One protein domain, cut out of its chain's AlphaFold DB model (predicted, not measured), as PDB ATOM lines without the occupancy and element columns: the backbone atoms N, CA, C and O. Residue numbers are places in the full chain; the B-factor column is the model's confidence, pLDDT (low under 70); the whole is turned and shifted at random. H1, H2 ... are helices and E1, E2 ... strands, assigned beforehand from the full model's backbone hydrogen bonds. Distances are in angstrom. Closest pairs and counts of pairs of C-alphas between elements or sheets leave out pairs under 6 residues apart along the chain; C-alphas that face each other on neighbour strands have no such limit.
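This is residues 476 to 549 of the 564 residues of the protein "Type I-U CRISPR-associated helicase/endonuclease Cas3" of Blastocatellia bacterium (UniProt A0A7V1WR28). A long helix, H2, runs out as an arm from one end of a small two-stranded ribbon, E1 and E2, while at the ribbon's other end the two strands are joined by a wide, loose loop that holds the short helix H1. The free arm, residues 524 to 549, makes much of the length. The printed part has 74 residues, with two named strands and two named helices in the order E1, H1, E2, H2; the strands are antiparallel and the class is mostly helix. The whole is only just extended, close to loose, with a radius of gyration of the C-alphas of 17.1 A and spans of 50 by 30 by 19 A.

E1, residues 477 to 481, and E2, residues 514 to 518, are antiparallel neighbours, at 154 degrees between directions. N 478 and O 517 are within hydrogen-bond range at 2.8 A, as are N 515 and O 480 at 2.9 A. H1, residues 497 to 506, follows E1 after a long link of 15 residues. H2, residues 519 to 549, follows E2 by a tight link. The closest C-alphas of E1 and H2 are those of Gln 477 and Thr 519, 5.0 A apart. H1 and H2 are apart. In H1 and H2 every O i to N i+4 pair is within hydrogen-bond range.

E1 begins at C-alpha 477, (49.708, -28.183, -44.713), and is 13.4 A long. H1 measures 14.3 A and E2 13.3 A. H2 runs 44.6 A from C-alpha 519 to C-alpha 549, (15.513, -59.910, -30.061).

The C-alphas farthest apart are those of Glu 505 and Lys 549, 50.3 A. Residues 489 to 494 also stand free. The printed part has no cut. Its mean pLDDT is 80.9; residues 491, 511 and 541 to 549 are under 70.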
ATOM      1  N   PRO A 476      53.241 -31.067 -46.301       80.25
ATOM      2  CA  PRO A 476      52.042 -30.402 -46.785       80.25
ATOM      3  C   PRO A 476      51.178 -29.954 -45.602       80.25
ATOM      4  O   PRO A 476      51.084 -30.647 -44.584       80.25
ATOM      5  N   GLN A 477      50.579 -28.773 -45.727       81.19
ATOM      6  CA  GLN A 477      49.708 -28.183 -44.713       81.19
ATOM      7  C   GLN A 477      48.242 -28.340 -45.116       81.19
ATOM      8  O   GLN A 477      47.882 -28.369 -46.294       81.19
ATOM      9  N   THR A 478      47.357 -28.419 -44.131       83.81
ATOM     10  CA  THR A 478      45.909 -28.493 -44.335       83.81
ATOM     11  C   THR A 478      45.194 -27.580 -43.353       83.81
ATOM     12  O   THR A 478      45.479 -27.593 -42.156       83.81
ATOM     13  N   ALA A 479      44.249 -26.800 -43.877       85.06
ATOM     14  CA  ALA A 479      43.331 -25.991 -43.091       85.06
ATOM     15  C   ALA A 479      42.055 -26.790 -42.802       85.06
ATOM     16  O   ALA A 479      41.408 -27.294 -43.719       85.06
ATOM     17  N   VAL A 480      41.679 -26.885 -41.531       88.06
ATOM     18  CA  VAL A 480      40.428 -27.498 -41.076       88.06
ATOM     19  C   VAL A 480      39.568 -26.411 -40.445       88.06
ATOM     20  O   VAL A 480      40.055 -25.642 -39.618       88.06
ATOM     21  N   VAL A 481      38.297 -26.340 -40.837       86.75
ATOM     22  CA  VAL A 481      37.336 -25.341 -40.347       86.75
ATOM     23  C   VAL A 481      36.289 -26.033 -39.478       86.75
ATOM     24  O   VAL A 481      35.677 -27.012 -39.907       86.75
ATOM     25  N   TRP A 482      36.051 -25.520 -38.269       86.69
ATOM     26  CA  TRP A 482      34.995 -26.016 -37.380       86.69
ATOM     27  C   TRP A 482      33.781 -25.107 -37.425       86.69
ATOM     28  O   TRP A 482      33.820 -23.987 -36.924       86.69
ATOM     29  N   ARG A 483      32.672 -25.641 -37.935       85.38
ATOM     30  CA  ARG A 483      31.382 -24.955 -37.948       85.38
ATOM     31  C   ARG A 483      30.283 -25.824 -37.380       85.38
ATOM     32  O   ARG A 483      30.228 -27.023 -37.642       85.38
ATOM     33  N   LYS A 484      29.380 -25.183 -36.639       85.12
ATOM     34  CA  LYS A 484      28.131 -25.802 -36.186       85.12
ATOM     35  C   LYS A 484      27.207 -26.113 -37.366       85.12
ATOM     36  O   LYS A 484      26.559 -27.153 -37.371       85.12
ATOM     37  N   TYR A 485      27.171 -25.218 -38.352       84.50
ATOM     38  CA  TYR A 485      26.349 -25.344 -39.550       84.50
ATOM     39  C   TYR A 485      27.249 -25.447 -40.780       84.50
ATOM     40  O   TYR A 485      28.139 -24.623 -40.983       84.50
ATOM     41  N   LEU A 486      27.015 -26.470 -41.591       84.62
ATOM     42  CA  LEU A 486      27.618 -26.646 -42.909       84.62
ATOM     43  C   LEU A 486      26.499 -26.588 -43.951       84.62
ATOM     44  O   LEU A 486      25.347 -26.849 -43.594       84.62
ATOM     45  N   PRO A 487      26.802 -26.307 -45.230       83.44
ATOM     46  CA  PRO A 487      25.807 -26.323 -46.301       83.44
ATOM     47  C   PRO A 487      25.371 -27.762 -46.649       83.44
ATOM     48  O   PRO A 487      25.182 -28.091 -47.805       83.44
ATOM     49  N   VAL A 488      25.238 -28.654 -45.664       80.25
ATOM     50  CA  VAL A 488      24.829 -30.052 -45.820       80.25
ATOM     51  C   VAL A 488      23.631 -30.289 -44.906       80.25
ATOM     52  O   VAL A 488      23.702 -30.036 -43.704       80.25
ATOM     53  N   ARG A 489      22.523 -30.772 -45.474       77.94
ATOM     54  CA  ARG A 489      21.288 -31.080 -44.741       77.94
ATOM     55  C   ARG A 489      21.178 -32.590 -44.536       77.94
ATOM     56  O   ARG A 489      21.343 -33.360 -45.482       77.94
ATOM     57  N   THR A 490      20.896 -33.024 -43.311       72.69
ATOM     58  CA  THR A 490      20.721 -34.447 -42.983       72.69
ATOM     59  C   THR A 490      19.553 -35.039 -43.781       72.69
ATOM     60  O   THR A 490      18.475 -34.452 -43.810       72.69
ATOM     61  N   GLY A 491      19.758 -36.180 -44.451       69.75
ATOM     62  CA  GLY A 491      18.714 -36.866 -45.234       69.75
ATOM     63  C   GLY A 491      18.349 -36.214 -46.577       69.75
ATOM     64  O   GLY A 491      17.399 -36.645 -47.221       69.75
ATOM     65  N   SER A 492      19.083 -35.182 -47.010       72.75
ATOM     66  CA  SER A 492      18.854 -34.481 -48.283       72.75
ATOM     67  C   SER A 492      19.893 -34.858 -49.346       72.75
ATOM     68  O   SER A 492      20.930 -35.447 -49.036       72.75
ATOM     69  N   LYS A 493      19.641 -34.475 -50.608       78.75
ATOM     70  CA  LYS A 493      20.653 -34.541 -51.675       78.75
ATOM     71  C   LYS A 493      21.896 -33.704 -51.302       78.75
ATOM     72  O   LYS A 493      21.749 -32.713 -50.581       78.75
ATOM     73  N   PRO A 494      23.097 -34.069 -51.791       82.19
ATOM     74  CA  PRO A 494      24.296 -33.251 -51.624       82.19
ATOM     75  C   PRO A 494      24.070 -31.822 -52.147       82.19
ATOM     76  O   PRO A 494      23.380 -31.668 -53.159       82.19
ATOM     77  N   PRO A 495      24.634 -30.790 -51.494       84.25
ATOM     78  CA  PRO A 495      24.445 -29.406 -51.917       84.25
ATOM     79  C   PRO A 495      25.035 -29.146 -53.300       84.25
ATOM     80  O   PRO A 495      26.077 -29.698 -53.669       84.25
ATOM     81  N   MET A 496      24.398 -28.254 -54.055       87.69
ATOM     82  CA  MET A 496      24.950 -27.786 -55.323       87.69
ATOM     83  C   MET A 496      26.150 -26.862 -55.086       87.69
ATOM     84  O   MET A 496      26.199 -26.129 -54.099       87.69
ATOM     85  N   LYS A 497      27.086 -26.807 -56.045       86.75
ATOM     86  CA  LYS A 497      28.266 -25.926 -55.972       86.75
ATOM     87  C   LYS A 497      27.899 -24.469 -55.652       86.75
ATOM     88  O   LYS A 497      28.511 -23.869 -54.778       86.75
ATOM     89  N   LYS A 498      26.846 -23.945 -56.292       88.38
ATOM     90  CA  LYS A 498      26.343 -22.577 -56.085       88.38
ATOM     91  C   LYS A 498      25.827 -22.333 -54.660       88.38
ATOM     92  O   LYS A 498      26.006 -21.244 -54.132       88.38
ATOM     93  N   GLU A 499      25.205 -23.329 -54.027       86.81
ATOM     94  CA  GLU A 499      24.727 -23.218 -52.640       86.81
ATOM     95  C   GLU A 499      25.897 -23.193 -51.653       86.81
ATOM     96  O   GLU A 499      25.884 -22.431 -50.690       86.81
ATOM     97  N   VAL A 500      26.929 -24.000 -51.919       85.94
ATOM     98  CA  VAL A 500      28.170 -23.997 -51.136       85.94
ATOM     99  C   VAL A 500      28.888 -22.653 -51.275       85.94
ATOM    100  O   VAL A 500      29.282 -22.072 -50.266       85.94
ATOM    101  N   GLU A 501      29.021 -22.145 -52.503       83.62
ATOM    102  CA  GLU A 501      29.623 -20.838 -52.793       83.62
ATOM    103  C   GLU A 501      28.852 -19.708 -52.087       83.62
ATOM    104  O   GLU A 501      29.456 -18.964 -51.318       83.62
ATOM    105  N   ALA A 502      27.522 -19.649 -52.228       85.88
ATOM    106  CA  ALA A 502      26.686 -18.637 -51.576       85.88
ATOM    107  C   ALA A 502      26.747 -18.701 -50.037       85.88
ATOM    108  O   ALA A 502      26.750 -17.668 -49.370       85.88
ATOM    109  N   PHE A 503      26.826 -19.903 -49.452       87.31
ATOM    110  CA  PHE A 503      26.973 -20.064 -48.004       87.31
ATOM    111  C   PHE A 503      28.288 -19.468 -47.490       87.31
ATOM    112  O   PHE A 503      28.294 -18.767 -46.480       87.31
ATOM    113  N   PHE A 504      29.404 -19.739 -48.173       83.06
ATOM    114  CA  PHE A 504      30.706 -19.197 -47.780       83.06
ATOM    115  C   PHE A 504      30.892 -17.727 -48.171       83.06
ATOM    116  O   PHE A 504      31.704 -17.052 -47.548       83.06
ATOM    117  N   GLU A 505      30.134 -17.218 -49.139       80.69
ATOM    118  CA  GLU A 505      30.064 -15.786 -49.443       80.69
ATOM    119  C   GLU A 505      29.314 -15.018 -48.345       80.69
ATOM    120  O   GLU A 505      29.822 -14.025 -47.832       80.69
ATOM    121  N   ALA A 506      28.146 -15.512 -47.924       83.31
ATOM    122  CA  ALA A 506      27.352 -14.887 -46.865       83.31
ATOM    123  C   ALA A 506      27.983 -15.040 -45.470       83.31
ATOM    124  O   ALA A 506      27.814 -14.185 -44.604       83.31
ATOM    125  N   ALA A 507      28.697 -16.143 -45.240       82.69
ATOM    126  CA  ALA A 507      29.360 -16.443 -43.980       82.69
ATOM    127  C   ALA A 507      30.773 -16.993 -44.241       82.69
ATOM    128  O   ALA A 507      30.986 -18.206 -44.137       82.69
ATOM    129  N   PRO A 508      31.769 -16.150 -44.556       76.81
ATOM    130  CA  PRO A 508      33.143 -16.603 -44.774       76.81
ATOM    131  C   PRO A 508      33.745 -17.212 -43.495       76.81
ATOM    132  O   PRO A 508      33.386 -16.780 -42.396       76.81
ATOM    133  N   PRO A 509      34.612 -18.243 -43.582       78.75
ATOM    134  CA  PRO A 509      35.282 -18.820 -42.412       78.75
ATOM    135  C   PRO A 509      36.049 -17.765 -41.615       78.75
ATOM    136  O   PRO A 509      36.931 -17.092 -42.145       78.75
ATOM    137  N   HIS A 510      35.738 -17.629 -40.325       74.44
ATOM    138  CA  HIS A 510      36.484 -16.738 -39.446       74.44
ATOM    139  C   HIS A 510      37.760 -17.428 -38.945       74.44
ATOM    140  O   HIS A 510      37.754 -18.627 -38.675       74.44
ATOM    141  N   LEU A 511      38.863 -16.698 -38.740       63.19
ATOM    142  CA  LEU A 511      40.139 -17.304 -38.305       63.19
ATOM    143  C   LEU A 511      40.065 -18.018 -36.945       63.19
ATOM    144  O   LEU A 511      40.867 -18.909 -36.661       63.19
ATOM    145  N   SER A 512      39.100 -17.651 -36.100       71.62
ATOM    146  CA  SER A 512      38.822 -18.367 -34.847       71.62
ATOM    147  C   SER A 512      38.347 -19.806 -35.081       71.62
ATOM    148  O   SER A 512      38.462 -20.636 -34.183       71.62
ATOM    149  N   GLU A 513      37.834 -20.112 -36.272       80.00
ATOM    150  CA  GLU A 513      37.288 -21.414 -36.657       80.00
ATOM    151  C   GLU A 513      38.330 -22.321 -37.327       80.00
ATOM    152  O   GLU A 513      38.078 -23.519 -37.463       80.00
ATOM    153  N   ILE A 514      39.480 -21.776 -37.745       79.88
ATOM    154  CA  ILE A 514      40.429 -22.449 -38.642       79.88
ATOM    155  C   ILE A 514      41.666 -22.927 -37.890       79.88
ATOM    156  O   ILE A 514      42.360 -22.146 -37.236       79.88
ATOM    157  N   LEU A 515      41.986 -24.210 -38.048       84.00
ATOM    158  CA  LEU A 515      43.278 -24.781 -37.681       84.00
ATOM    159  C   LEU A 515      44.069 -25.101 -38.943       84.00
ATOM    160  O   LEU A 515      43.631 -25.917 -39.747       84.00
ATOM    161  N   GLU A 516      45.257 -24.524 -39.078       79.56
ATOM    162  CA  GLU A 516      46.249 -24.958 -40.062       79.56
ATOM    163  C   GLU A 516      47.309 -25.812 -39.363       79.56
ATOM    164  O   GLU A 516      47.870 -25.409 -38.338       79.56
ATOM    165  N   THR A 517      47.544 -27.013 -39.888       82.88
ATOM    166  CA  THR A 517      48.552 -27.954 -39.385       82.88
ATOM    167  C   THR A 517      48.948 -28.926 -40.496       82.88
ATOM    168  O   THR A 517      48.308 -28.992 -41.546       82.88
ATOM    169  N   GLU A 518      49.991 -29.707 -40.258       84.38
ATOM    170  CA  GLU A 518      50.524 -30.691 -41.184       84.38
ATOM    171  C   GLU A 518      49.449 -31.712 -41.599       84.38
ATOM    172  O   GLU A 518      48.760 -32.299 -40.756       84.38
ATOM    173  N   THR A 519      49.321 -31.962 -42.902       86.88
ATOM    174  CA  THR A 519      48.289 -32.821 -43.497       86.88
ATOM    175  C   THR A 519      48.264 -34.203 -42.866       86.88
ATOM    176  O   THR A 519      47.188 -34.719 -42.577       86.88
ATOM    177  N   PHE A 520      49.427 -34.796 -42.577       87.44
ATOM    178  CA  PHE A 520      49.490 -36.122 -41.959       87.44
ATOM    179  C   PHE A 520      48.799 -36.161 -40.585       87.44
ATOM    180  O   PHE A 520      48.175 -37.165 -40.248       87.44
ATOM    181  N   ARG A 521      48.844 -35.066 -39.810       85.31
ATOM    182  CA  ARG A 521      48.144 -34.966 -38.519       85.31
ATOM    183  C   ARG A 521      46.640 -34.892 -38.718       85.31
ATOM    184  O   ARG A 521      45.897 -35.534 -37.979       85.31
ATOM    185  N   VAL A 522      46.192 -34.118 -39.708       89.62
ATOM    186  CA  VAL A 522      44.769 -34.026 -40.063       89.62
ATOM    187  C   VAL A 522      44.251 -35.393 -40.498       89.62
ATOM    188  O   VAL A 522      43.209 -35.827 -40.015       89.62
ATOM    189  N   VAL A 523      45.003 -36.104 -41.341       90.94
ATOM    190  CA  VAL A 523      44.662 -37.459 -41.792       90.94
ATOM    191  C   VAL A 523      44.589 -38.429 -40.613       90.94
ATOM    192  O   VAL A 523      43.568 -39.093 -40.453       90.94
ATOM    193  N   ASP A 524      45.606 -38.481 -39.747       90.81
ATOM    194  CA  ASP A 524      45.603 -39.359 -38.566       90.81
ATOM    195  C   ASP A 524      44.413 -39.062 -37.634       90.81
ATOM    196  O   ASP A 524      43.712 -39.971 -37.178       90.81
ATOM    197  N   TRP A 525      44.113 -37.780 -37.409       90.62
ATOM    198  CA  TRP A 525      42.948 -37.358 -36.634       90.62
ATOM    199  C   TRP A 525      41.622 -37.797 -37.273       90.62
ATOM    200  O   TRP A 525      40.776 -38.371 -36.577       90.62
ATOM    201  N   ILE A 526      41.443 -37.587 -38.583       91.06
ATOM    202  CA  ILE A 526      40.243 -38.007 -39.323       91.06
ATOM    203  C   ILE A 526      40.090 -39.527 -39.270       91.06
ATOM    204  O   ILE A 526      39.000 -40.010 -38.974       91.06
ATOM    205  N   VAL A 527      41.166 -40.289 -39.481       91.75
ATOM    206  CA  VAL A 527      41.148 -41.759 -39.423       91.75
ATOM    207  C   VAL A 527      40.745 -42.242 -38.030       91.75
ATOM    208  O   VAL A 527      39.845 -43.075 -37.901       91.75
ATOM    209  N   LYS A 528      41.344 -41.691 -36.966       92.25
ATOM    210  CA  LYS A 528      40.965 -42.006 -35.578       92.25
ATOM    211  C   LYS A 528      39.501 -41.667 -35.301       92.25
ATOM    212  O   LYS A 528      38.810 -42.429 -34.625       92.25
ATOM    213  N   ARG A 529      39.005 -40.540 -35.823       89.75
ATOM    214  CA  ARG A 529      37.605 -40.132 -35.667       89.75
ATOM    215  C   ARG A 529      36.657 -41.056 -36.426       89.75
ATOM    216  O   ARG A 529      35.662 -41.472 -35.840       89.75
ATOM    217  N   ALA A 530      36.974 -41.403 -37.671       88.06
ATOM    218  CA  ALA A 530      36.187 -42.309 -38.501       88.06
ATOM    219  C   ALA A 530      36.054 -43.691 -37.848       88.06
ATOM    220  O   ALA A 530      34.940 -44.200 -37.738       88.06
ATOM    221  N   LYS A 531      37.152 -44.242 -37.307       89.75
ATOM    222  CA  LYS A 531      37.134 -45.497 -36.533       89.75
ATOM    223  C   LYS A 531      36.173 -45.420 -35.344       89.75
ATOM    224  O   LYS A 531      35.269 -46.242 -35.246       89.75
ATOM    225  N   ARG A 532      36.276 -44.375 -34.513       89.88
ATOM    226  CA  ARG A 532      35.370 -44.177 -33.361       89.88
ATOM    227  C   ARG A 532      33.903 -44.040 -33.772       89.88
ATOM    228  O   ARG A 532      33.031 -44.562 -33.087       89.88
ATOM    229  N   VAL A 533      33.613 -43.323 -34.860       86.62
ATOM    230  CA  VAL A 533      32.236 -43.160 -35.361       86.62
ATOM    231  C   VAL A 533      31.694 -44.489 -35.889       86.62
ATOM    232  O   VAL A 533      30.552 -44.829 -35.591       86.62
ATOM    233  N   SER A 534      32.512 -45.272 -36.597       83.44
ATOM    234  CA  SER A 534      32.141 -46.615 -37.060       83.44
ATOM    235  C   SER A 534      31.889 -47.575 -35.895       83.44
ATOM    236  O   SER A 534      30.899 -48.299 -35.904       83.44
ATOM    237  N   GLU A 535      32.737 -47.563 -34.865       86.06
ATOM    238  CA  GLU A 535      32.545 -48.359 -33.646       86.06
ATOM    239  C   GLU A 535      31.251 -47.971 -32.917       86.06
ATOM    240  O   GLU A 535      30.507 -48.840 -32.467       86.06
ATOM    241  N   GLN A 536      30.946 -46.673 -32.827       79.75
ATOM    242  CA  GLN A 536      29.694 -46.184 -32.243       79.75
ATOM    243  C   GLN A 536      28.470 -46.590 -33.072       79.75
ATOM    244  O   GLN A 536      27.448 -46.956 -32.493       79.75
ATOM    245  N   ALA A 537      28.560 -46.550 -34.404       76.12
ATOM    246  CA  ALA A 537      27.492 -47.002 -35.292       76.12
ATOM    247  C   ALA A 537      27.246 -48.513 -35.147       76.12
ATOM    248  O   ALA A 537      26.099 -48.928 -34.989       76.12
ATOM    249  N   ASN A 538      28.313 -49.316 -35.095       77.00
ATOM    250  CA  ASN A 538      28.224 -50.762 -34.888       77.00
ATOM    251  C   ASN A 538      27.653 -51.111 -33.506       77.00
ATOM    252  O   ASN A 538      26.776 -51.962 -33.416       77.00
ATOM    253  N   LYS A 539      28.065 -50.409 -32.437       74.31
ATOM    254  CA  LYS A 539      27.481 -50.579 -31.092       74.31
ATOM    255  C   LYS A 539      25.993 -50.232 -31.052       74.31
ATOM    256  O   LYS A 539      25.222 -50.950 -30.429       74.31
ATOM    257  N   ARG A 540      25.573 -49.152 -31.724       71.00
ATOM    258  CA  ARG A 540      24.151 -48.771 -31.820       71.00
ATOM    259  C   ARG A 540      23.331 -49.799 -32.592       71.00
ATOM    260  O   ARG A 540      22.200 -50.063 -32.205       71.00
ATOM    261  N   ARG A 541      23.897 -50.375 -33.653       68.50
ATOM    262  CA  ARG A 541      23.258 -51.441 -34.428       68.50
ATOM    263  C   ARG A 541      23.125 -52.729 -33.613       68.50
ATOM    264  O   ARG A 541      22.034 -53.274 -33.567       68.50
ATOM    265  N   GLY A 542      24.177 -53.140 -32.902       66.31
ATOM    266  CA  GLY A 542      24.132 -54.297 -32.000       66.31
ATOM    267  C   GLY A 542      23.100 -54.134 -30.880       66.31
ATOM    268  O   GLY A 542      22.271 -55.012 -30.694       66.31
ATOM    269  N   ALA A 543      23.062 -52.970 -30.220       66.12
ATOM    270  CA  ALA A 543      22.067 -52.679 -29.183       66.12
ATOM    271  C   ALA A 543      20.623 -52.622 -29.723       66.12
ATOM    272  O   ALA A 543      19.674 -52.928 -29.007       66.12
ATOM    273  N   PHE A 544      20.435 -52.219 -30.984       65.75
ATOM    274  CA  PHE A 544      19.130 -52.266 -31.646       65.75
ATOM    275  C   PHE A 544      18.719 -53.705 -31.988       65.75
ATOM    276  O   PHE A 544      17.568 -54.071 -31.778       65.75
ATOM    277  N   GLU A 545      19.651 -54.531 -32.472       67.12
ATOM    278  CA  GLU A 545      19.418 -55.948 -32.779       67.12
ATOM    279  C   GLU A 545      19.144 -56.779 -31.507       67.12
ATOM    280  O   GLU A 545      18.241 -57.613 -31.525       67.12
ATOM    281  N   GLU A 546      19.834 -56.514 -30.389       68.12
ATOM    282  CA  GLU A 546      19.530 -57.107 -29.071       68.12
ATOM    283  C   GLU A 546      18.142 -56.706 -28.576       68.12
ATOM    284  O   GLU A 546      17.342 -57.568 -28.226       68.12
ATOM    285  N   ARG A 547      17.801 -55.415 -28.643       65.19
ATOM    286  CA  ARG A 547      16.485 -54.926 -28.214       65.19
ATOM    287  C   ARG A 547      15.343 -55.469 -29.078       65.19
ATOM    288  O   ARG A 547      14.249 -55.701 -28.578       65.19
ATOM    289  N   MET A 548      15.586 -55.689 -30.371       60.84
ATOM    290  CA  MET A 548      14.636 -56.354 -31.270       60.84
ATOM    291  C   MET A 548      14.498 -57.851 -30.969       60.84
ATOM    292  O   MET A 548      13.400 -58.385 -31.107       60.84
ATOM    293  N   LYS A 549      15.575 -58.522 -30.538       62.66
ATOM    294  CA  LYS A 549      15.513 -59.910 -30.061       62.66
ATOM    295  C   LYS A 549      14.724 -60.027 -28.760       62.66
ATOM    296  O   LYS A 549      13.813 -60.845 -28.714       62.66
TER     297      LYS A 549